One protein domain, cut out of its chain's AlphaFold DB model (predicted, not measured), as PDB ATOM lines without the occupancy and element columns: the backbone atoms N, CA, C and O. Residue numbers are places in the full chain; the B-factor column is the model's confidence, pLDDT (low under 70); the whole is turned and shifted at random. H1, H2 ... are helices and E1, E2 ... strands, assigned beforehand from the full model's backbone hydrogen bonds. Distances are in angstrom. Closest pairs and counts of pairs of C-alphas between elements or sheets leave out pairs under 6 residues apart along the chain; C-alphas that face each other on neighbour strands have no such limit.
ATOM      1  N   LEU A   8      30.214 -24.089 -15.225       89.69
ATOM      2  CA  LEU A   8      29.413 -23.961 -16.447       89.69
ATOM      3  C   LEU A   8      28.021 -23.389 -16.153       89.69
ATOM      4  O   LEU A   8      27.566 -22.488 -16.852       89.69
ATOM      5  N   GLU A   9      27.368 -23.869 -15.092       92.62
ATOM      6  CA  GLU A   9      26.060 -23.361 -14.666       92.62
ATOM      7  C   GLU A   9      26.128 -21.865 -14.331       92.62
ATOM      8  O   GLU A   9      25.290 -21.085 -14.783       92.62
ATOM      9  N   MET A  10      27.140 -21.444 -13.567       94.38
ATOM     10  CA  MET A  10      27.260 -20.049 -13.127       94.38
ATOM     11  C   MET A  10      27.608 -19.123 -14.284       94.38
ATOM     12  O   MET A  10      27.063 -18.025 -14.370       94.38
ATOM     13  N   HIS A  11      28.466 -19.586 -15.194       93.50
ATOM     14  CA  HIS A  11      28.778 -18.863 -16.417       93.50
ATOM     15  C   HIS A  11      27.517 -18.612 -17.251       93.50
ATOM     16  O   HIS A  11      27.275 -17.474 -17.640       93.50
ATOM     17  N   GLN A  12      26.670 -19.629 -17.445       94.94
ATOM     18  CA  GLN A  12      25.426 -19.480 -18.203       94.94
ATOM     19  C   GLN A  12      24.464 -18.473 -17.557       94.94
ATOM     20  O   GLN A  12      23.860 -17.665 -18.255       94.94
ATOM     21  N   VAL A  13      24.316 -18.511 -16.227       96.06
ATOM     22  CA  VAL A  13      23.454 -17.567 -15.497       96.06
ATOM     23  C   VAL A  13      23.957 -16.132 -15.653       96.06
ATOM     24  O   VAL A  13      23.155 -15.231 -15.879       96.06
ATOM     25  N   VAL A  14      25.271 -15.920 -15.547       97.00
ATOM     26  CA  VAL A  14      25.879 -14.593 -15.711       97.00
ATOM     27  C   VAL A  14      25.758 -14.097 -17.144       97.00
ATOM     28  O   VAL A  14      25.380 -12.947 -17.326       97.00
ATOM     29  N   LEU A  15      26.019 -14.948 -18.137       95.81
ATOM     30  CA  LEU A  15      25.909 -14.584 -19.547       95.81
ATOM     31  C   LEU A  15      24.500 -14.087 -19.883       95.81
ATOM     32  O   LEU A  15      24.349 -12.952 -20.318       95.81
ATOM     33  N   LEU A  16      23.476 -14.886 -19.565       95.94
ATOM     34  CA  LEU A  16      22.077 -14.525 -19.820       95.94
ATOM     35  C   LEU A  16      21.664 -13.242 -19.094       95.94
ATOM     36  O   LEU A  16      20.901 -12.445 -19.626       95.94
ATOM     37  N   PHE A  17      22.160 -13.039 -17.872       97.38
ATOM     38  CA  PHE A  17      21.871 -11.832 -17.111       97.38
ATOM     39  C   PHE A  17      22.526 -10.588 -17.719       97.38
ATOM     40  O   PHE A  17      21.872  -9.555 -17.836       97.38
ATOM     41  N   VAL A  18      23.800 -10.677 -18.108       96.25
ATOM     42  CA  VAL A  18      24.525  -9.565 -18.735       96.25
ATOM     43  C   VAL A  18      23.887  -9.219 -20.077       96.25
ATOM     44  O   VAL A  18      23.599  -8.050 -20.312       96.25
ATOM     45  N   GLU A  19      23.585 -10.216 -20.910       94.44
ATOM     46  CA  GLU A  19      22.882 -10.027 -22.186       94.44
ATOM     47  C   GLU A  19      21.509  -9.378 -21.989       94.44
ATOM     48  O   GLU A  19      21.186  -8.425 -22.689       94.44
ATOM     49  N   ALA A  20      20.722  -9.825 -21.005       95.25
ATOM     50  CA  ALA A  20      19.413  -9.239 -20.727       95.25
ATOM     51  C   ALA A  20      19.501  -7.766 -20.287       95.25
ATOM     52  O   ALA A  20      18.662  -6.961 -20.678       95.25
ATOM     53  N   VAL A  21      20.511  -7.393 -19.491       95.62
ATOM     54  CA  VAL A  21      20.711  -5.991 -19.082       95.62
ATOM     55  C   VAL A  21      21.235  -5.136 -20.240       95.62
ATOM     56  O   VAL A  21      20.805  -3.994 -20.389       95.62
ATOM     57  N   LEU A  22      22.150  -5.669 -21.057       93.19
ATOM     58  CA  LEU A  22      22.701  -4.977 -22.228       93.19
ATOM     59  C   LEU A  22      21.740  -4.901 -23.412       93.19
ATOM     60  O   LEU A  22      21.909  -4.038 -24.265       93.19
ATOM     61  N   GLY A  23      20.737  -5.774 -23.466       90.56
ATOM     62  CA  GLY A  23      19.643  -5.665 -24.423       90.56
ATOM     63  C   GLY A  23      18.823  -4.388 -24.235       90.56
ATOM     64  O   GLY A  23      18.036  -4.064 -25.111       90.56
ATOM     65  N   GLU A  24      19.012  -3.663 -23.120       85.69
ATOM     66  CA  GLU A  24      18.348  -2.386 -22.821       85.69
ATOM     67  C   GLU A  24      16.808  -2.487 -22.865       85.69
ATOM     68  O   GLU A  24      16.091  -1.499 -23.043       85.69
ATOM     69  N   GLU A  25      16.294  -3.701 -22.658       81.62
ATOM     70  CA  GLU A  25      14.881  -4.037 -22.730       81.62
ATOM     71  C   GLU A  25      14.359  -4.516 -21.379       81.62
ATOM     72  O   GLU A  25      14.981  -5.287 -20.643       81.62
ATOM     73  N   GLU A  26      13.154  -4.063 -21.056       82.44
ATOM     74  CA  GLU A  26      12.438  -4.546 -19.888       82.44
ATOM     75  C   GLU A  26      11.815  -5.896 -20.191       82.44
ATOM     76  O   GLU A  26      11.076  -6.053 -21.163       82.44
ATOM     77  N   SER A  27      12.059  -6.862 -19.316       87.06
ATOM     78  CA  SER A  27      11.462  -8.180 -19.452       87.06
ATOM     79  C   SER A  27      11.135  -8.793 -18.098       87.06
ATOM     80  O   SER A  27      11.841  -8.609 -17.098       87.06
ATOM     81  N   ASP A  28      10.056  -9.574 -18.079       87.75
ATOM     82  CA  ASP A  28       9.743 -10.464 -16.961       87.75
ATOM     83  C   ASP A  28      10.864 -11.495 -16.750       87.75
ATOM     84  O   ASP A  28      11.095 -11.948 -15.626       87.75
ATOM     85  N   ASP A  29      11.604 -11.820 -17.813       90.88
ATOM     86  CA  ASP A  29      12.770 -12.695 -17.766       90.88
ATOM     87  C   ASP A  29      13.896 -12.084 -16.929       90.88
ATOM     88  O   ASP A  29      14.388 -12.745 -16.008       90.88
ATOM     89  N   LEU A  30      14.243 -10.809 -17.151       94.25
ATOM     90  CA  LEU A  30      15.228 -10.105 -16.325       94.25
ATOM     91  C   LEU A  30      14.771 -10.049 -14.860       94.25
ATOM     92  O   LEU A  30      15.541 -10.396 -13.964       94.25
ATOM     93  N   ALA A  31      13.498  -9.730 -14.598       94.19
ATOM     94  CA  ALA A  31      12.941  -9.760 -13.241       94.19
ATOM     95  C   ALA A  31      13.059 -11.157 -12.591       94.19
ATOM     96  O   ALA A  31      13.387 -11.291 -11.406       94.19
ATOM     97  N   ALA A  32      12.827 -12.226 -13.359       95.19
ATOM     98  CA  ALA A  32      12.905 -13.604 -12.887       95.19
ATOM     99  C   ALA A  32      14.337 -14.059 -12.552       95.19
ATOM    100  O   ALA A  32      14.498 -15.000 -11.760       95.19
ATOM    101  N   MET A  33      15.360 -13.392 -13.098       97.31
ATOM    102  CA  MET A  33      16.773 -13.634 -12.785       97.31
ATOM    103  C   MET A  33      17.209 -13.015 -11.451       97.31
ATOM    104  O   MET A  33      18.241 -13.415 -10.908       97.31
ATOM    105  N   LEU A  34      16.432 -12.091 -10.877       97.69
ATOM    106  CA  LEU A  34      16.789 -11.382  -9.647       97.69
ATOM    107  C   LEU A  34      16.230 -12.075  -8.393       97.69
ATOM    108  O   LEU A  34      15.147 -12.677  -8.384       97.69
ATOM    109  N   VAL A  35      16.981 -12.008  -7.290       97.38
ATOM    110  CA  VAL A  35      16.485 -12.424  -5.971       97.38
ATOM    111  C   VAL A  35      15.497 -11.365  -5.466       97.38
ATOM    112  O   VAL A  35      15.912 -10.227  -5.237       97.38
ATOM    113  N   PRO A  36      14.222 -11.722  -5.211       95.44
ATOM    114  CA  PRO A  36      13.212 -10.744  -4.820       95.44
ATOM    115  C   PRO A  36      13.570  -9.987  -3.538       95.44
ATOM    116  O   PRO A  36      14.057 -10.577  -2.567       95.44
ATOM    117  N   ASN A  37      13.254  -8.693  -3.512       92.94
ATOM    118  CA  ASN A  37      13.483  -7.763  -2.402       92.94
ATOM    119  C   ASN A  37      14.957  -7.631  -1.979       92.94
ATOM    120  O   ASN A  37      15.258  -7.321  -0.821       92.94
ATOM    121  N   ARG A  38      15.892  -7.867  -2.904       94.12
ATOM    122  CA  ARG A  38      17.301  -7.469  -2.766       94.12
ATOM    123  C   ARG A  38      17.547  -6.133  -3.454       94.12
ATOM    124  O   ARG A  38      16.703  -5.666  -4.209       94.12
ATOM    125  N   ASN A  39      18.701  -5.520  -3.184       93.38
ATOM    126  CA  ASN A  39      19.010  -4.185  -3.702       93.38
ATOM    127  C   ASN A  39      18.954  -4.146  -5.235       93.38
ATOM    128  O   ASN A  39      18.385  -3.213  -5.780       93.38
ATOM    129  N   VAL A  40      19.452  -5.183  -5.921       96.00
ATOM    130  CA  VAL A  40      19.392  -5.271  -7.393       96.00
ATOM    131  C   VAL A  40      17.957  -5.391  -7.927       96.00
ATOM    132  O   VAL A  40      17.603  -4.709  -8.879       96.00
ATOM    133  N   ASP A  41      17.105  -6.193  -7.279       97.00
ATOM    134  CA  ASP A  41      15.685  -6.338  -7.632       97.00
ATOM    135  C   ASP A  41      14.917  -5.031  -7.420       97.00
ATOM    136  O   ASP A  41      14.149  -4.604  -8.274       97.00
ATOM    137  N   LEU A  42      15.145  -4.363  -6.291       96.50
ATOM    138  CA  LEU A  42      14.496  -3.089  -5.999       96.50
ATOM    139  C   LEU A  42      14.993  -1.971  -6.909       96.50
ATOM    140  O   LEU A  42      14.183  -1.160  -7.342       96.50
ATOM    141  N   ALA A  43      16.289  -1.939  -7.225       96.88
ATOM    142  CA  ALA A  43      16.836  -1.012  -8.209       96.88
ATOM    143  C   ALA A  43      16.136  -1.195  -9.561       96.88
ATOM    144  O   ALA A  43      15.638  -0.222 -10.124       96.88
ATOM    145  N   TYR A  44      16.010  -2.443 -10.022       96.94
ATOM    146  CA  TYR A  44      15.306  -2.752 -11.261       96.94
ATOM    147  C   TYR A  44      13.835  -2.327 -11.222       96.94
ATOM    148  O   TYR A  44      13.358  -1.642 -12.116       96.94
ATOM    149  N   ARG A  45      13.099  -2.641 -10.154       95.38
ATOM    150  CA  ARG A  45      11.672  -2.285 -10.085       95.38
ATOM    151  C   ARG A  45      11.419  -0.779 -10.005       95.38
ATOM    152  O   ARG A  45      10.440  -0.299 -10.576       95.38
ATOM    153  N   LEU A  46      12.289  -0.039  -9.314       95.38
ATOM    154  CA  LEU A  46      12.171   1.413  -9.150       95.38
ATOM    155  C   LEU A  46      12.597   2.198 -10.387       95.38
ATOM    156  O   LEU A  46      12.026   3.252 -10.642       95.38
ATOM    157  N   PHE A  47      13.614   1.739 -11.114       95.62
ATOM    158  CA  PHE A  47      14.301   2.544 -12.135       95.62
ATOM    159  C   PHE A  47      14.426   1.830 -13.496       95.62
ATOM    160  O   PHE A  47      14.838   2.438 -14.482       95.62
ATOM    161  N   GLY A  48      14.036   0.557 -13.584       95.00
ATOM    162  CA  GLY A  48      14.234  -0.317 -14.743       95.00
ATOM    163  C   GLY A  48      15.660  -0.837 -14.863       95.00
ATOM    164  O   GLY A  48      16.408  -0.882 -13.885       95.00
ATOM    165  N   TYR A  49      16.067  -1.215 -16.074       94.88
ATOM    166  CA  TYR A  49      17.401  -1.775 -16.319       94.88
ATOM    167  C   TYR A  49      18.557  -0.768 -16.115       94.88
ATOM    168  O   TYR A  49      19.688  -1.187 -15.875       94.88
ATOM    169  N   VAL A  50      18.306   0.549 -16.164       96.31
ATOM    170  CA  VAL A  50      19.358   1.592 -16.216       96.31
ATOM    171  C   VAL A  50      20.381   1.507 -15.070       96.31
ATOM    172  O   VAL A  50      21.582   1.515 -15.350       96.31
ATOM    173  N   PRO A  51      19.999   1.367 -13.781       97.19
ATOM    174  CA  PRO A  51      20.995   1.197 -12.727       97.19
ATOM    175  C   PRO A  51      21.831  -0.070 -12.888       97.19
ATOM    176  O   PRO A  51      23.020  -0.059 -12.591       97.19
ATOM    177  N   LEU A  52      21.224  -1.166 -13.352       97.50
ATOM    178  CA  LEU A  52      21.924  -2.434 -13.562       97.50
ATOM    179  C   LEU A  52      22.926  -2.283 -14.709       97.50
ATOM    180  O   LEU A  52      24.054  -2.748 -14.584       97.50
ATOM    181  N   TYR A  53      22.548  -1.568 -15.769       96.69
ATOM    182  CA  TYR A  53      23.416  -1.246 -16.897       96.69
ATOM    183  C   TYR A  53      24.659  -0.468 -16.459       96.69
ATOM    184  O   TYR A  53      25.780  -0.857 -16.787       96.69
ATOM    185  N   PHE A  54      24.504   0.581 -15.643       96.81
ATOM    186  CA  PHE A  54      25.660   1.311 -15.112       96.81
ATOM    187  C   PHE A  54      26.495   0.468 -14.150       96.81
ATOM    188  O   PHE A  54      27.719   0.452 -14.276       96.81
ATOM    189  N   LEU A  55      25.859  -0.275 -13.238       97.00
ATOM    190  CA  LEU A  55      26.556  -1.140 -12.283       97.00
ATOM    191  C   LEU A  55      27.274  -2.327 -12.930       97.00
ATOM    192  O   LEU A  55      28.133  -2.910 -12.278       97.00
ATOM    193  N   LEU A  56      26.928  -2.694 -14.165       96.19
ATOM    194  CA  LEU A  56      27.630  -3.707 -14.952       96.19
ATOM    195  C   LEU A  56      28.653  -3.121 -15.918       96.19
ATOM    196  O   LEU A  56      29.305  -3.899 -16.598       96.19
ATOM    197  N   GLY A  57      28.799  -1.800 -16.012       94.50
ATOM    198  CA  GLY A  57      29.720  -1.192 -16.973       94.50
ATOM    199  C   GLY A  57      29.195  -1.129 -18.408       94.50
ATOM    200  O   GLY A  57      29.979  -0.887 -19.314       94.50
ATOM    201  N   GLY A  58      27.888  -1.289 -18.651       93.56
ATOM    202  CA  GLY A  58      27.316  -1.242 -20.008       93.56
ATOM    203  C   GLY A  58      27.618   0.064 -20.757       93.56
ATOM    204  O   GLY A  58      27.840   0.065 -21.964       93.56
ATOM    205  N   HIS A  59      27.757   1.168 -20.019       92.88
ATOM    206  CA  HIS A  59      28.129   2.484 -20.547       92.88
ATOM    207  C   HIS A  59      29.513   2.530 -21.213       92.88
ATOM    208  O   HIS A  59      29.778   3.456 -21.978       92.88
ATOM    209  N   LEU A  60      30.376   1.544 -20.952       91.25
ATOM    210  CA  LEU A  60      31.674   1.401 -21.605       91.25
ATOM    211  C   LEU A  60      31.547   1.050 -23.093       91.25
ATOM    212  O   LEU A  60      32.497   1.266 -23.843       91.25
ATOM    213  N   ARG A  61      30.384   0.531 -23.523       87.81
ATOM    214  CA  ARG A  61      30.099   0.114 -24.908       87.81
ATOM    215  C   ARG A  61      31.123  -0.880 -25.462       87.81
ATOM    216  O   ARG A  61      31.490  -0.832 -26.632       87.81
ATOM    217  N   CYS A  62      31.590  -1.769 -24.596       87.25
ATOM    218  CA  CYS A  62      32.483  -2.856 -24.957       87.25
ATOM    219  C   CYS A  62      31.720  -3.973 -25.679       87.25
ATOM    220  O   CYS A  62      30.606  -4.318 -25.293       87.25
ATOM    221  N   GLU A  63      32.340  -4.569 -26.698       84.88
ATOM    222  CA  GLU A  63      31.718  -5.628 -27.508       84.88
ATOM    223  C   GLU A  63      31.778  -7.011 -26.846       84.88
ATOM    224  O   GLU A  63      31.020  -7.914 -27.196       84.88
ATOM    225  N   ALA A  64      32.689  -7.193 -25.888       90.25
ATOM    226  CA  ALA A  64      32.919  -8.472 -25.236       90.25
ATOM    227  C   ALA A  64      33.307  -8.306 -23.765       90.25
ATOM    228  O   ALA A  64      33.921  -7.315 -23.361       90.25
ATOM    229  N   PHE A  65      33.007  -9.334 -22.973       93.69
ATOM    230  CA  PHE A  65      33.498  -9.485 -21.608       93.69
ATOM    231  C   PHE A  65      34.039 -10.897 -21.380       93.69
ATOM    232  O   PHE A  65      33.721 -11.838 -22.107       93.69
ATOM    233  N   ALA A  66      34.850 -11.049 -20.340       92.94
ATOM    234  CA  ALA A  66      35.315 -12.341 -19.856       92.94
ATOM    235  C   ALA A  66      34.925 -12.555 -18.392       92.94
ATOM    236  O   ALA A  66      34.658 -11.602 -17.664       92.94
ATOM    237  N   VAL A  67      34.942 -13.819 -17.960       93.94
ATOM    238  CA  VAL A  67      34.760 -14.233 -16.562       93.94
ATOM    239  C   VAL A  67      36.105 -14.738 -16.021       93.94
ATOM    240  O   VAL A  67      36.378 -15.937 -16.095       93.94
ATOM    241  N   PRO A  68      36.992 -13.852 -15.529       91.19
ATOM    242  CA  PRO A  68      38.338 -14.240 -15.104       91.19
ATOM    243  C   PRO A  68      38.336 -15.045 -13.804       91.19
ATOM    244  O   PRO A  68      39.236 -15.852 -13.568       91.19
ATOM    245  N   ARG A  69      37.336 -14.827 -12.941       90.81
ATOM    246  CA  ARG A  69      37.307 -15.395 -11.595       90.81
ATOM    247  C   ARG A  69      35.891 -15.699 -11.137       90.81
ATOM    248  O   ARG A  69      34.950 -14.946 -11.369       90.81
ATOM    249  N   MET A  70      35.774 -16.793 -10.397       93.38
ATOM    250  CA  MET A  70      34.566 -17.158  -9.677       93.38
ATOM    251  C   MET A  70      34.923 -17.857  -8.371       93.38
ATOM    252  O   MET A  70      35.852 -18.662  -8.323       93.38
ATOM    253  N   GLY A  71      34.157 -17.579  -7.321       90.94
ATOM    254  CA  GLY A  71      34.319 -18.223  -6.025       90.94
ATOM    255  C   GLY A  71      32.990 -18.407  -5.309       90.94
ATOM    256  O   GLY A  71      32.088 -17.583  -5.439       90.94
ATOM    257  N   GLN A  72      32.881 -19.482  -4.532       91.06
ATOM    258  CA  GLN A  72      31.746 -19.717  -3.647       91.06
ATOM    259  C   GLN A  72      32.153 -19.455  -2.198       91.06
ATOM    260  O   GLN A  72      33.151 -19.983  -1.708       91.06
ATOM    261  N   HIS A  73      31.363 -18.647  -1.500       86.69
ATOM    262  CA  HIS A  73      31.538 -18.397  -0.083       86.69
ATOM    263  C   HIS A  73      31.042 -19.603   0.726       86.69
ATOM    264  O   HIS A  73      29.874 -19.986   0.630       86.69
ATOM    265  N   GLN A  74      31.927 -20.198   1.530       79.56
ATOM    266  CA  GLN A  74      31.676 -21.484   2.193       79.56
ATOM    267  C   GLN A  74      30.492 -21.449   3.169       79.56
ATOM    268  O   GLN A  74      29.714 -22.395   3.215       79.56
ATOM    269  N   GLU A  75      30.325 -20.362   3.932       81.06
ATOM    270  CA  GLU A  75      29.264 -20.281   4.949       81.06
ATOM    271  C   GLU A  75      27.902 -19.875   4.367       81.06
ATOM    272  O   GLU A  75      26.864 -20.376   4.792       81.06
ATOM    273  N   SER A  76      27.884 -18.947   3.405       84.50
ATOM    274  CA  SER A  76      26.629 -18.384   2.874       84.50
ATOM    275  C   SER A  76      26.108 -19.133   1.647       84.50
ATOM    276  O   SER A  76      24.931 -18.982   1.297       84.50
ATOM    277  N   GLY A  77      26.971 -19.924   0.996       88.12
ATOM    278  CA  GLY A  77      26.706 -20.592  -0.277       88.12
ATOM    279  C   GLY A  77      26.610 -19.635  -1.467       88.12
ATOM    280  O   GLY A  77      26.280 -20.072  -2.569       88.12
ATOM    281  N   GLU A  78      26.864 -18.343  -1.255       92.62
ATOM    282  CA  GLU A  78      26.806 -17.306  -2.283       92.62
ATOM    283  C   GLU A  78      27.975 -17.442  -3.244       92.62
ATOM    284  O   GLU A  78      29.084 -17.794  -2.845       92.62
ATOM    285  N   VAL A  79      27.732 -17.138  -4.512       94.88
ATOM    286  CA  VAL A  79      28.744 -17.219  -5.560       94.88
ATOM    287  C   VAL A  79      29.049 -15.816  -6.033       94.88
ATOM    288  O   VAL A  79      28.136 -15.052  -6.327       94.88
ATOM    289  N   ARG A  80      30.327 -15.468  -6.099       95.62
ATOM    290  CA  ARG A  80      30.796 -14.228  -6.710       95.62
ATOM    291  C   ARG A  80      31.429 -14.572  -8.038       95.62
ATOM    292  O   ARG A  80      32.311 -15.430  -8.086       95.62
ATOM    293  N   VAL A  81      30.965 -13.910  -9.080       96.50
ATOM    294  CA  VAL A  81      31.501 -14.012 -10.430       96.50
ATOM    295  C   VAL A  81      32.017 -12.639 -10.806       96.50
ATOM    296  O   VAL A  81      31.273 -11.662 -10.767       96.50
ATOM    297  N   GLU A  82      33.301 -12.566 -11.113       96.12
ATOM    298  CA  GLU A  82      33.917 -11.363 -11.645       96.12
ATOM    299  C   GLU A  82      33.759 -11.361 -13.160       96.12
ATOM    300  O   GLU A  82      33.960 -12.395 -13.800       96.12
ATOM    301  N   ILE A  83      33.406 -10.210 -13.718       95.69
ATOM    302  CA  ILE A  83      33.431  -9.940 -15.149       95.69
ATOM    303  C   ILE A  83      34.404  -8.800 -15.429       95.69
ATOM    304  O   ILE A  83      34.581  -7.912 -14.595       95.69
ATOM    305  N   VAL A  84      35.022  -8.829 -16.605       95.00
ATOM    306  CA  VAL A  84      35.879  -7.747 -17.096       95.00
ATOM    307  C   VAL A  84      35.581  -7.459 -18.558       95.00
ATOM    308  O   VAL A  84      35.474  -8.389 -19.361       95.00
ATOM    309  N   TRP A  85      35.446  -6.180 -18.900       94.25
ATOM    310  CA  TRP A  85      35.163  -5.752 -20.268       94.25
ATOM    311  C   TRP A  85      36.428  -5.631 -21.118       94.25
ATOM    312  O   TRP A  85      37.480  -5.175 -20.656       94.25
ATOM    313  N   ALA A  86      36.311  -6.044 -22.378       90.62
ATOM    314  CA  ALA A  86      37.337  -5.884 -23.397       90.62
ATOM    315  C   ALA A  86      37.050  -4.646 -24.251       90.62
ATOM    316  O   ALA A  86      35.929  -4.457 -24.722       90.62
ATOM    317  N   ARG A  87      38.062  -3.799 -24.455       82.19
ATOM    318  CA  ARG A  87      37.914  -2.574 -25.260       82.19
ATOM    319  C   ARG A  87      38.129  -2.830 -26.742       82.19
ATOM    320  O   ARG A  87      37.429  -2.259 -27.565       82.19
ATOM    321  N   ASP A  88      39.149  -3.617 -27.043       83.31
ATOM    322  CA  ASP A  88      39.665  -3.797 -28.392       83.31
ATOM    323  C   ASP A  88      40.313  -5.179 -28.510       83.31
ATOM    324  O   ASP A  88      40.473  -5.893 -27.511       83.31
ATOM    325  N   GLN A  89      40.706  -5.541 -29.720       87.44
ATOM    326  CA  GLN A  89      41.556  -6.685 -29.988       87.44
ATOM    327  C   GLN A  89      42.969  -6.223 -30.346       87.44
ATOM    328  O   GLN A  89      43.163  -5.225 -31.034       87.44
ATOM    329  N   ASP A  90      43.977  -6.955 -29.878       88.12
ATOM    330  CA  ASP A  90      45.357  -6.720 -30.284       88.12
ATOM    331  C   ASP A  90      45.599  -7.145 -31.747       88.12
ATOM    332  O   ASP A  90      44.734  -7.709 -32.424       88.12
ATOM    333  N   GLU A  91      46.816  -6.915 -32.246       89.75
ATOM    334  CA  GLU A  91      47.233  -7.302 -33.605       89.75
ATOM    335  C   GLU A  91      47.064  -8.809 -33.892       89.75
ATOM    336  O   GLU A  91      47.028  -9.228 -35.048       89.75
ATOM    337  N   LEU A  92      46.938  -9.631 -32.846       91.00
ATOM    338  CA  LEU A  92      46.734 -11.075 -32.911       91.00
ATOM    339  C   LEU A  92      45.263 -11.475 -32.710       91.00
ATOM    340  O   LEU A  92      44.984 -12.656 -32.498       91.00
ATOM    341  N   GLN A  93      44.330 -10.520 -32.779       86.19
ATOM    342  CA  GLN A  93      42.890 -10.723 -32.573       86.19
ATOM    343  C   GLN A  93      42.547 -11.252 -31.169       86.19
ATOM    344  O   GLN A  93      41.563 -11.969 -30.973       86.19
ATOM    345  N   ARG A  94      43.368 -10.933 -30.160       87.19
ATOM    346  CA  ARG A  94      43.095 -11.274 -28.759       87.19
ATOM    347  C   ARG A  94      42.504 -10.075 -28.044       87.19
ATOM    348  O   ARG A  94      43.025  -8.971 -28.146       87.19
ATOM    349  N   TRP A  95      41.458 -10.309 -27.264       87.38
ATOM    350  CA  TRP A  95      40.819  -9.267 -26.467       87.38
ATOM    351  C   TRP A  95      41.781  -8.613 -25.467       87.38
ATOM    352  O   TRP A  95      42.455  -9.297 -24.692       87.38
ATOM    353  N   VAL A  96      41.796  -7.279 -25.462       86.44
ATOM    354  CA  VAL A  96      42.523  -6.433 -24.513       86.44
ATOM    355  C   VAL A  96      41.545  -5.923 -23.456       86.44
ATOM    356  O   VAL A  96      40.612  -5.172 -23.748       86.44
ATOM    357  N   PHE A  97      41.769  -6.347 -22.214       84.94
ATOM    358  CA  PHE A  97      40.906  -6.044 -21.074       84.94
ATOM    359  C   PHE A  97      41.358  -4.789 -20.333       84.94
ATOM    360  O   PHE A  97      42.556  -4.551 -20.167       84.94
ATOM    361  N   GLN A  98      40.395  -4.000 -19.861       75.81
ATOM    362  CA  GLN A  98      40.671  -2.793 -19.083       75.81
ATOM    363  C   GLN A  98      40.943  -3.135 -17.614       75.81
ATOM    364  O   GLN A  98      40.230  -3.930 -16.999       75.81
ATOM    365  N   SER A  99      41.962  -2.505 -17.026       77.25
ATOM    366  CA  SER A  99      42.305  -2.683 -15.609       77.25
ATOM    367  C   SER A  99      41.269  -2.085 -14.649       77.25
ATOM    368  O   SER A  99      41.230  -2.456 -13.479       77.25
ATOM    369  N   ASP A 100      40.434  -1.166 -15.131       78.69
ATOM    370  CA  ASP A 100      39.415  -0.431 -14.381       78.69
ATOM    371  C   ASP A 100      37.980  -0.749 -14.840       78.69
ATOM    372  O   ASP A 100      37.067   0.047 -14.642       78.69
ATOM    373  N   ALA A 101      37.767  -1.940 -15.408       86.56
ATOM    374  CA  ALA A 101      36.448  -2.414 -15.830       86.56
ATOM    375  C   ALA A 101      36.084  -3.772 -15.212       86.56
ATOM    376  O   ALA A 101      35.524  -4.634 -15.893       86.56
ATOM    377  N   PHE A 102      36.422  -3.979 -13.937       94.00
ATOM    378  CA  PHE A 102      36.064  -5.189 -13.200       94.00
ATOM    379  C   PHE A 102      34.772  -4.990 -12.419       94.00
ATOM    380  O   PHE A 102      34.656  -4.093 -11.586       94.00
ATOM    381  N   PHE A 103      33.821  -5.889 -12.634       96.19
ATOM    382  CA  PHE A 103      32.521  -5.854 -11.981       96.19
ATOM    383  C   PHE A 103      32.234  -7.215 -11.359       96.19
ATOM    384  O   PHE A 103      32.538  -8.257 -11.931       96.19
ATOM    385  N   THR A 104      31.628  -7.224 -10.178       97.31
ATOM    386  CA  THR A 104      31.300  -8.457  -9.464       97.31
ATOM    387  C   THR A 104      29.798  -8.656  -9.413       97.31
ATOM    388  O   THR A 104      29.066  -7.860  -8.825       97.31
ATOM    389  N   ILE A 105      29.342  -9.784  -9.947       98.00
ATOM    390  CA  ILE A 105      27.968 -10.260  -9.825       98.00
ATOM    391  C   ILE A 105      27.926 -11.277  -8.691       98.00
ATOM    392  O   ILE A 105      28.665 -12.262  -8.675       98.00
ATOM    393  N   THR A 106      27.044 -11.048  -7.722       97.12
ATOM    394  CA  THR A 106      26.807 -11.999  -6.634       97.12
ATOM    395  C   THR A 106      25.516 -12.764  -6.885       97.12
ATOM    396  O   THR A 106      24.442 -12.173  -7.009       97.12
ATOM    397  N   LEU A 107      25.618 -14.088  -6.900       97.38
ATOM    398  CA  LEU A 107      24.534 -15.034  -7.107       97.38
ATOM    399  C   LEU A 107      24.202 -15.777  -5.812       97.38
ATOM    400  O   LEU A 107      25.067 -16.048  -4.973       97.38
ATOM    401  N   ARG A 108      22.939 -16.178  -5.674       95.88
ATOM    402  CA  ARG A 108      22.485 -17.078  -4.612       95.88
ATOM    403  C   ARG A 108      21.390 -18.006  -5.116       95.88
ATOM    404  O   ARG A 108      20.608 -17.635  -5.989       95.88
ATOM    405  N   GLN A 109      21.294 -19.199  -4.532       94.62
ATOM    406  CA  GLN A 109      20.143 -20.061  -4.766       94.62
ATOM    407  C   GLN A 109      18.873 -19.471  -4.138       94.62
ATOM    408  O   GLN A 109      18.803 -19.218  -2.934       94.62
ATOM    409  N   TYR A 110      17.838 -19.312  -4.956       95.12
ATOM    410  CA  TYR A 110      16.491 -18.933  -4.556       95.12
ATOM    411  C   TYR A 110      15.489 -19.868  -5.238       95.12
ATOM    412  O   TYR A 110      15.438 -19.956  -6.462       95.12
ATOM    413  N   ARG A 111      14.703 -20.609  -4.440       93.69
ATOM    414  CA  ARG A 111      13.762 -21.639  -4.935       93.69
ATOM    415  C   ARG A 111      14.413 -22.615  -5.936       93.69
ATOM    416  O   ARG A 111      13.842 -22.908  -6.981       93.69
ATOM    417  N   ARG A 112      15.611 -23.119  -5.598       92.31
ATOM    418  CA  ARG A 112      16.417 -24.066  -6.403       92.31
ATOM    419  C   ARG A 112      16.929 -23.530  -7.750       92.31
ATOM    420  O   ARG A 112      17.404 -24.318  -8.556       92.31
ATOM    421  N   LYS A 113      16.853 -22.220  -7.995       94.75
ATOM    422  CA  LYS A 113      17.477 -21.561  -9.150       94.75
ATOM    423  C   LYS A 113      18.523 -20.570  -8.668       94.75
ATOM    424  O   LYS A 113      18.309 -19.907  -7.654       94.75
ATOM    425  N   TRP A 114      19.631 -20.457  -9.382       96.62
ATOM    426  CA  TRP A 114      20.587 -19.383  -9.147       96.62
ATOM    427  C   TRP A 114      20.035 -18.071  -9.675       96.62
ATOM    428  O   TRP A 114      19.444 -18.023 -10.751       96.62
ATOM    429  N   ARG A 115      20.174 -17.025  -8.868       97.81
ATOM    430  CA  ARG A 115      19.660 -15.693  -9.163       97.81
ATOM    431  C   ARG A 115      20.635 -14.634  -8.693       97.81
ATOM    432  O   ARG A 115      21.325 -14.832  -7.691       97.81
ATOM    433  N   VAL A 116      20.643 -13.502  -9.383       98.19
ATOM    434  CA  VAL A 116      21.460 -12.341  -9.037       98.19
ATOM    435  C   VAL A 116      20.877 -11.667  -7.805       98.19
ATOM    436  O   VAL A 116      19.700 -11.313  -7.762       98.19
ATOM    437  N   GLN A 117      21.701 -11.501  -6.775       96.31
ATOM    438  CA  GLN A 117      21.325 -10.781  -5.559       96.31
ATOM    439  C   GLN A 117      22.007  -9.420  -5.423       96.31
ATOM    440  O   GLN A 117      21.518  -8.575  -4.671       96.31
ATOM    441  N   GLY A 118      23.118  -9.203  -6.126       96.19
ATOM    442  CA  GLY A 118      23.866  -7.958  -6.053       96.19
ATOM    443  C   GLY A 118      24.854  -7.807  -7.199       96.19
ATOM    444  O   GLY A 118      25.296  -8.796  -7.781       96.19
ATOM    445  N   ILE A 119      25.190  -6.552  -7.477       97.38
ATOM    446  CA  ILE A 119      26.202  -6.131  -8.440       97.38
ATOM    447  C   ILE A 119      27.081  -5.114  -7.715       97.38
ATOM    448  O   ILE A 119      26.557  -4.233  -7.029       97.38
ATOM    449  N   ASN A 120      28.396  -5.264  -7.817       95.94
ATOM    450  CA  ASN A 120      29.368  -4.349  -7.236       95.94
ATOM    451  C   ASN A 120      30.341  -3.906  -8.341       95.94
ATOM    452  O   ASN A 120      30.933  -4.781  -8.975       95.94
ATOM    453  N   PRO A 121      30.501  -2.595  -8.595       95.62
ATOM    454  CA  PRO A 121      31.392  -2.076  -9.627       95.62
ATOM    455  C   PRO A 121      32.847  -2.072  -9.146       95.62
ATOM    456  O   PRO A 121      33.472  -1.025  -9.027       95.62
ATOM    457  N   ALA A 122      33.341  -3.249  -8.774       93.88
ATOM    458  CA  ALA A 122      34.707  -3.478  -8.341       93.88
ATOM    459  C   ALA A 122      35.077  -4.971  -8.469       93.88
ATOM    460  O   ALA A 122      34.183  -5.832  -8.546       93.88
ATOM    461  N   PRO A 123      36.382  -5.302  -8.423       92.44
ATOM    462  CA  PRO A 123      36.869  -6.677  -8.331       92.44
ATOM    463  C   PRO A 123      36.316  -7.456  -7.126       92.44
ATOM    464  O   PRO A 123      36.031  -6.897  -6.064       92.44
ATOM    465  N   ALA A 124      36.219  -8.779  -7.257       89.12
ATOM    466  CA  ALA A 124      35.556  -9.643  -6.271       89.12
ATOM    467  C   ALA A 124      36.276  -9.756  -4.909       89.12
ATOM    468  O   ALA A 124      35.644 -10.094  -3.898       89.12
ATOM    469  N   ASP A 125      37.581  -9.494  -4.877       86.25
ATOM    470  CA  ASP A 125      38.442  -9.448  -3.687       86.25
ATOM    471  C   ASP A 125      38.524  -8.065  -3.038       86.25
ATOM    472  O   ASP A 125      38.924  -7.965  -1.876       86.25
ATOM    473  N   ALA A 126      38.098  -7.023  -3.747       87.31
ATOM    474  CA  ALA A 126      38.066  -5.653  -3.258       87.31
ATOM    475  C   ALA A 126      36.712  -4.987  -3.575       87.31
ATOM    476  O   ALA A 126      36.692  -3.950  -4.241       87.31
ATOM    477  N   PRO A 127      35.575  -5.557  -3.115       88.31
ATOM    478  CA  PRO A 127      34.267  -4.960  -3.354       88.31
ATOM    479  C   PRO A 127      34.220  -3.548  -2.767       88.31
ATOM    480  O   PRO A 127      34.659  -3.328  -1.635       88.31
ATOM    481  N   VAL A 128      33.657  -2.599  -3.513       90.56
ATOM    482  CA  VAL A 128      33.558  -1.219  -3.039       90.56
ATOM    483  C   VAL A 128      32.435  -1.080  -2.010       90.56
ATOM    484  O   VAL A 128      31.349  -1.646  -2.164       90.56
ATOM    485  N   THR A 129      32.702  -0.310  -0.959       89.25
ATOM    486  CA  THR A 129      31.718   0.150   0.031       89.25
ATOM    487  C   THR A 129      31.240   1.560  -0.300       89.25
ATOM    488  O   THR A 129      31.948   2.320  -0.959       89.25
ATOM    489  N   LEU A 130      30.080   1.972   0.218       88.19
ATOM    490  CA  LEU A 130      29.588   3.337  -0.011       88.19
ATOM    491  C   LEU A 130      30.565   4.408   0.507       88.19
ATOM    492  O   LEU A 130      30.738   5.450  -0.120       88.19
ATOM    493  N   ARG A 131      31.250   4.129   1.622       86.56
ATOM    494  CA  ARG A 131      32.307   4.998   2.152       86.56
ATOM    495  C   ARG A 131      33.414   5.228   1.127       86.56
ATOM    496  O   ARG A 131      33.754   6.367   0.844       86.56
ATOM    497  N   GLN A 132      33.940   4.144   0.560       89.38
ATOM    498  CA  GLN A 132      35.010   4.216  -0.433       89.38
ATOM    499  C   GLN A 132      34.546   4.877  -1.728       89.38
ATOM    500  O   GLN A 132      35.335   5.575  -2.350       89.38
ATOM    501  N   VAL A 133      33.289   4.662  -2.137       91.81
ATOM    502  CA  VAL A 133      32.707   5.379  -3.278       91.81
ATOM    503  C   VAL A 133      32.795   6.887  -3.029       91.81
ATOM    504  O   VAL A 133      33.336   7.605  -3.859       91.81
ATOM    505  N   ARG A 134      32.338   7.359  -1.863       88.19
ATOM    506  CA  ARG A 134      32.328   8.789  -1.512       88.19
ATOM    507  C   ARG A 134      33.708   9.406  -1.389       88.19
ATOM    508  O   ARG A 134      33.918  10.498  -1.887       88.19
ATOM    509  N   GLU A 135      34.636   8.704  -0.749       89.50
ATOM    510  CA  GLU A 135      36.010   9.182  -0.574       89.50
ATOM    511  C   GLU A 135      36.750   9.327  -1.913       89.50
ATOM    512  O   GLU A 135      37.663  10.132  -2.012       89.50
ATOM    513  N   LYS A 136      36.372   8.549  -2.936       88.44
ATOM    514  CA  LYS A 136      37.099   8.483  -4.212       88.44
ATOM    515  C   LYS A 136      36.472   9.288  -5.342       88.44
ATOM    516  O   LYS A 136      37.143   9.517  -6.341       88.44
ATOM    517  N   ILE A 137      35.192   9.642  -5.245       90.44
ATOM    518  CA  ILE A 137      34.443  10.130  -6.406       90.44
ATOM    519  C   ILE A 137      34.931  11.486  -6.918       90.44
ATOM    520  O   ILE A 137      34.957  11.696  -8.125       90.44
ATOM    521  N   GLU A 138      35.354  12.376  -6.019       86.00
ATOM    522  CA  GLU A 138      35.834  13.722  -6.370       86.00
ATOM    523  C   GLU A 138      37.166  13.688  -7.132       86.00
ATOM    524  O   GLU A 138      37.456  14.582  -7.920       86.00
ATOM    525  N   GLU A 139      37.962  12.639  -6.919       89.00
ATOM    526  CA  GLU A 139      39.279  12.447  -7.535       89.00
ATOM    527  C   GLU A 139      39.228  11.505  -8.750       89.00
ATOM    528  O   GLU A 139      40.251  11.240  -9.384       89.00
ATOM    529  N   MET A 140      38.052  10.950  -9.062       90.75
ATOM    530  CA  MET A 140      37.893   9.939 -10.100       90.75
ATOM    531  C   MET A 140      37.827  10.573 -11.489       90.75
ATOM    532  O   MET A 140      37.015  11.459 -11.738       90.75
ATOM    533  N   ASP A 141      38.638  10.055 -12.412       90.25
ATOM    534  CA  ASP A 141      38.573  10.412 -13.830       90.25
ATOM    535  C   ASP A 141      37.194  10.061 -14.413       90.25
ATOM    536  O   ASP A 141      36.739   8.921 -14.290       90.25
ATOM    537  N   GLU A 142      36.549  11.026 -15.074       89.62
ATOM    538  CA  GLU A 142      35.267  10.844 -15.768       89.62
ATOM    539  C   GLU A 142      35.333   9.766 -16.861       89.62
ATOM    540  O   GLU A 142      34.313   9.175 -17.210       89.62
ATOM    541  N   GLN A 143      36.530   9.489 -17.387       87.25
ATOM    542  CA  GLN A 143      36.759   8.436 -18.377       87.25
ATOM    543  C   GLN A 143      36.877   7.036 -17.767       87.25
ATOM    544  O   GLN A 143      36.869   6.055 -18.512       87.25
ATOM    545  N   SER A 144      36.992   6.919 -16.440       90.06
ATOM    546  CA  SER A 144      37.072   5.615 -15.786       90.06
ATOM    547  C   SER A 144      35.752   4.859 -15.901       90.06
ATOM    548  O   SER A 144      34.673   5.425 -15.700       90.06
ATOM    549  N   GLY A 145      35.830   3.539 -16.095       90.00
ATOM    550  CA  GLY A 145      34.652   2.663 -16.088       90.00
ATOM    551  C   GLY A 145      33.890   2.618 -14.762       90.00
ATOM    552  O   GLY A 145      32.769   2.105 -14.696       90.00
ATOM    553  N   TYR A 146      34.467   3.180 -13.699       93.31
ATOM    554  CA  TYR A 146      33.825   3.289 -12.398       93.31
ATOM    555  C   TYR A 146      33.085   4.611 -12.175       93.31
ATOM    556  O   TYR A 146      32.265   4.677 -11.258       93.31
ATOM    557  N   TRP A 147      33.297   5.643 -13.000       94.38
ATOM    558  CA  TRP A 147      32.775   6.982 -12.718       94.38
ATOM    559  C   TRP A 147      31.243   7.025 -12.663       94.38
ATOM    560  O   TRP A 147      30.669   7.438 -11.650       94.38
ATOM    561  N   LEU A 148      30.549   6.527 -13.694       95.50
ATOM    562  CA  LEU A 148      29.080   6.467 -13.707       95.50
ATOM    563  C   LEU A 148      28.488   5.614 -12.570       95.50
ATOM    564  O   LEU A 148      27.617   6.117 -11.850       95.50
ATOM    565  N   PRO A 149      28.918   4.354 -12.346       96.19
ATOM    566  CA  PRO A 149      28.369   3.566 -11.252       96.19
ATOM    567  C   PRO A 149      28.684   4.174  -9.882       96.19
ATOM    568  O   PRO A 149      27.840   4.101  -8.995       96.19
ATOM    569  N   TYR A 150      29.832   4.827  -9.687       96.25
ATOM    570  CA  TYR A 150      30.145   5.474  -8.410       96.25
ATOM    571  C   TYR A 150      29.254   6.692  -8.170       96.25
ATOM    572  O   TYR A 150      28.712   6.824  -7.076       96.25
ATOM    573  N   ASN A 151      29.009   7.524  -9.186       96.25
ATOM    574  CA  ASN A 151      28.061   8.640  -9.080       96.25
ATOM    575  C   ASN A 151      26.639   8.163  -8.772       96.25
ATOM    576  O   ASN A 151      25.958   8.762  -7.938       96.25
ATOM    577  N   LEU A 152      26.212   7.046  -9.362       96.81
ATOM    578  CA  LEU A 152      24.918   6.428  -9.067       96.81
ATOM    579  C   LEU A 152      24.827   5.923  -7.617       96.81
ATOM    580  O   LEU A 152      23.803   6.069  -6.944       96.81
ATOM    581  N   LEU A 153      25.902   5.303  -7.128       95.81
ATOM    582  CA  LEU A 153      25.983   4.789  -5.763       95.81
ATOM    583  C   LEU A 153      26.119   5.901  -4.721       95.81
ATOM    584  O   LEU A 153      25.599   5.742  -3.620       95.81
ATOM    585  N   ALA A 154      26.783   7.007  -5.059       94.00
ATOM    586  CA  ALA A 154      26.962   8.162  -4.186       94.00
ATOM    587  C   ALA A 154      25.710   9.041  -4.084       94.00
ATOM    588  O   ALA A 154      25.578   9.758  -3.095       94.00
ATOM    589  N   GLY A 155      24.818   8.975  -5.081       94.50
ATOM    590  CA  GLY A 155      23.656   9.856  -5.211       94.50
ATOM    591  C   GLY A 155      23.925  11.136  -6.010       94.50
ATOM    592  O   GLY A 155      23.015  11.947  -6.177       94.50
TER     593      GLY A 155
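What this domain is: This is residues 8 to 155 of the 303 residues of an uncharacterized protein of Anaerolineales bacterium (UniProt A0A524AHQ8). A strongly twisted sheet of four antiparallel strands curls round the long first helix, H1. The short helices H2, H3 and H4 gather near its edge strand E4, and the hairpin of H5 and H6 packs on H4 through H6, away from the sheet. The printed part has 148 residues, with named elements in the order H1 H2 H3 H4 E1 E2 E3 E4 H5 H6, of mixed class. The sheet's order is E1 E2 E3 E4, a meander, each strand the antiparallel neighbour of the one before. The whole is compact, with a radius of gyration of the C-alphas of 15.0 A and spans of 43 by 39 by 34 A.

How they stand to each other: H1, residues 8 to 22, is on the sheet of E1, residues 64 to 72, E2, residues 79 to 89, E3, residues 95 to 110, and E4, residues 113 to 120. The closest C-alphas of H1 and E4 are those of Val 13 and Trp 114, 7.2 A apart. With its residues 17 to 21 alone, H1 touches H2, residues 28 to 33, in a helical hairpin at a steep tilt of 41 degrees, closest at the C-alphas of Ala 20 and Leu 30, 6.1 A. H2 lies over E4 and stands up from the sheet, its line rising 83 degrees out of the local plane. H3, residues 39 to 47, and H4, residues 50 to 55, only graze the sheet. These two touch as a helical hairpin, closest at the C-alphas of Ala 43 and Pro 51, 6.5 A, at a shallow tilt of 34 degrees, only just short of steep. In the sheet, N 66 and O 84 of E1 and E2 are 2.9 A apart, N 105 and O 81 of E3 and E2 2.8 A, and N 106 and O 118 of E3 and E4 2.9 A, within hydrogen-bond range. E3 bends by 91 degrees at residue 99. H5, residues 130 to 137, and H6, residues 147 to 154, are not on the sheet; they touch as a helical hairpin, closest at the C-alphas of Val 133 and Tyr 150, 5.7 A. H6 also touches H4, about perpendicular at 75 degrees, closest at the C-alphas of Leu 55 and Pro 149, 5.1 A. In the six helices every O i to N i+4 pair is within hydrogen-bond range.

Where its parts are: H1 begins at C-alpha 8, (29.413, -23.961, -16.447), and is 20.9 A long. E1 measures 24.4 A, E2 29.5 A, E3 34.1 A and E4 21.0 A. H6 ends at C-alpha 154, (26.962, 8.162, -4.186).

The domain as a whole: The two C-alphas farthest apart, those of Glu 91 and Arg 111, are 46.3 A apart. The printed part has no cut and no long link. Its mean pLDDT is 92.1, and no printed residue is under 70.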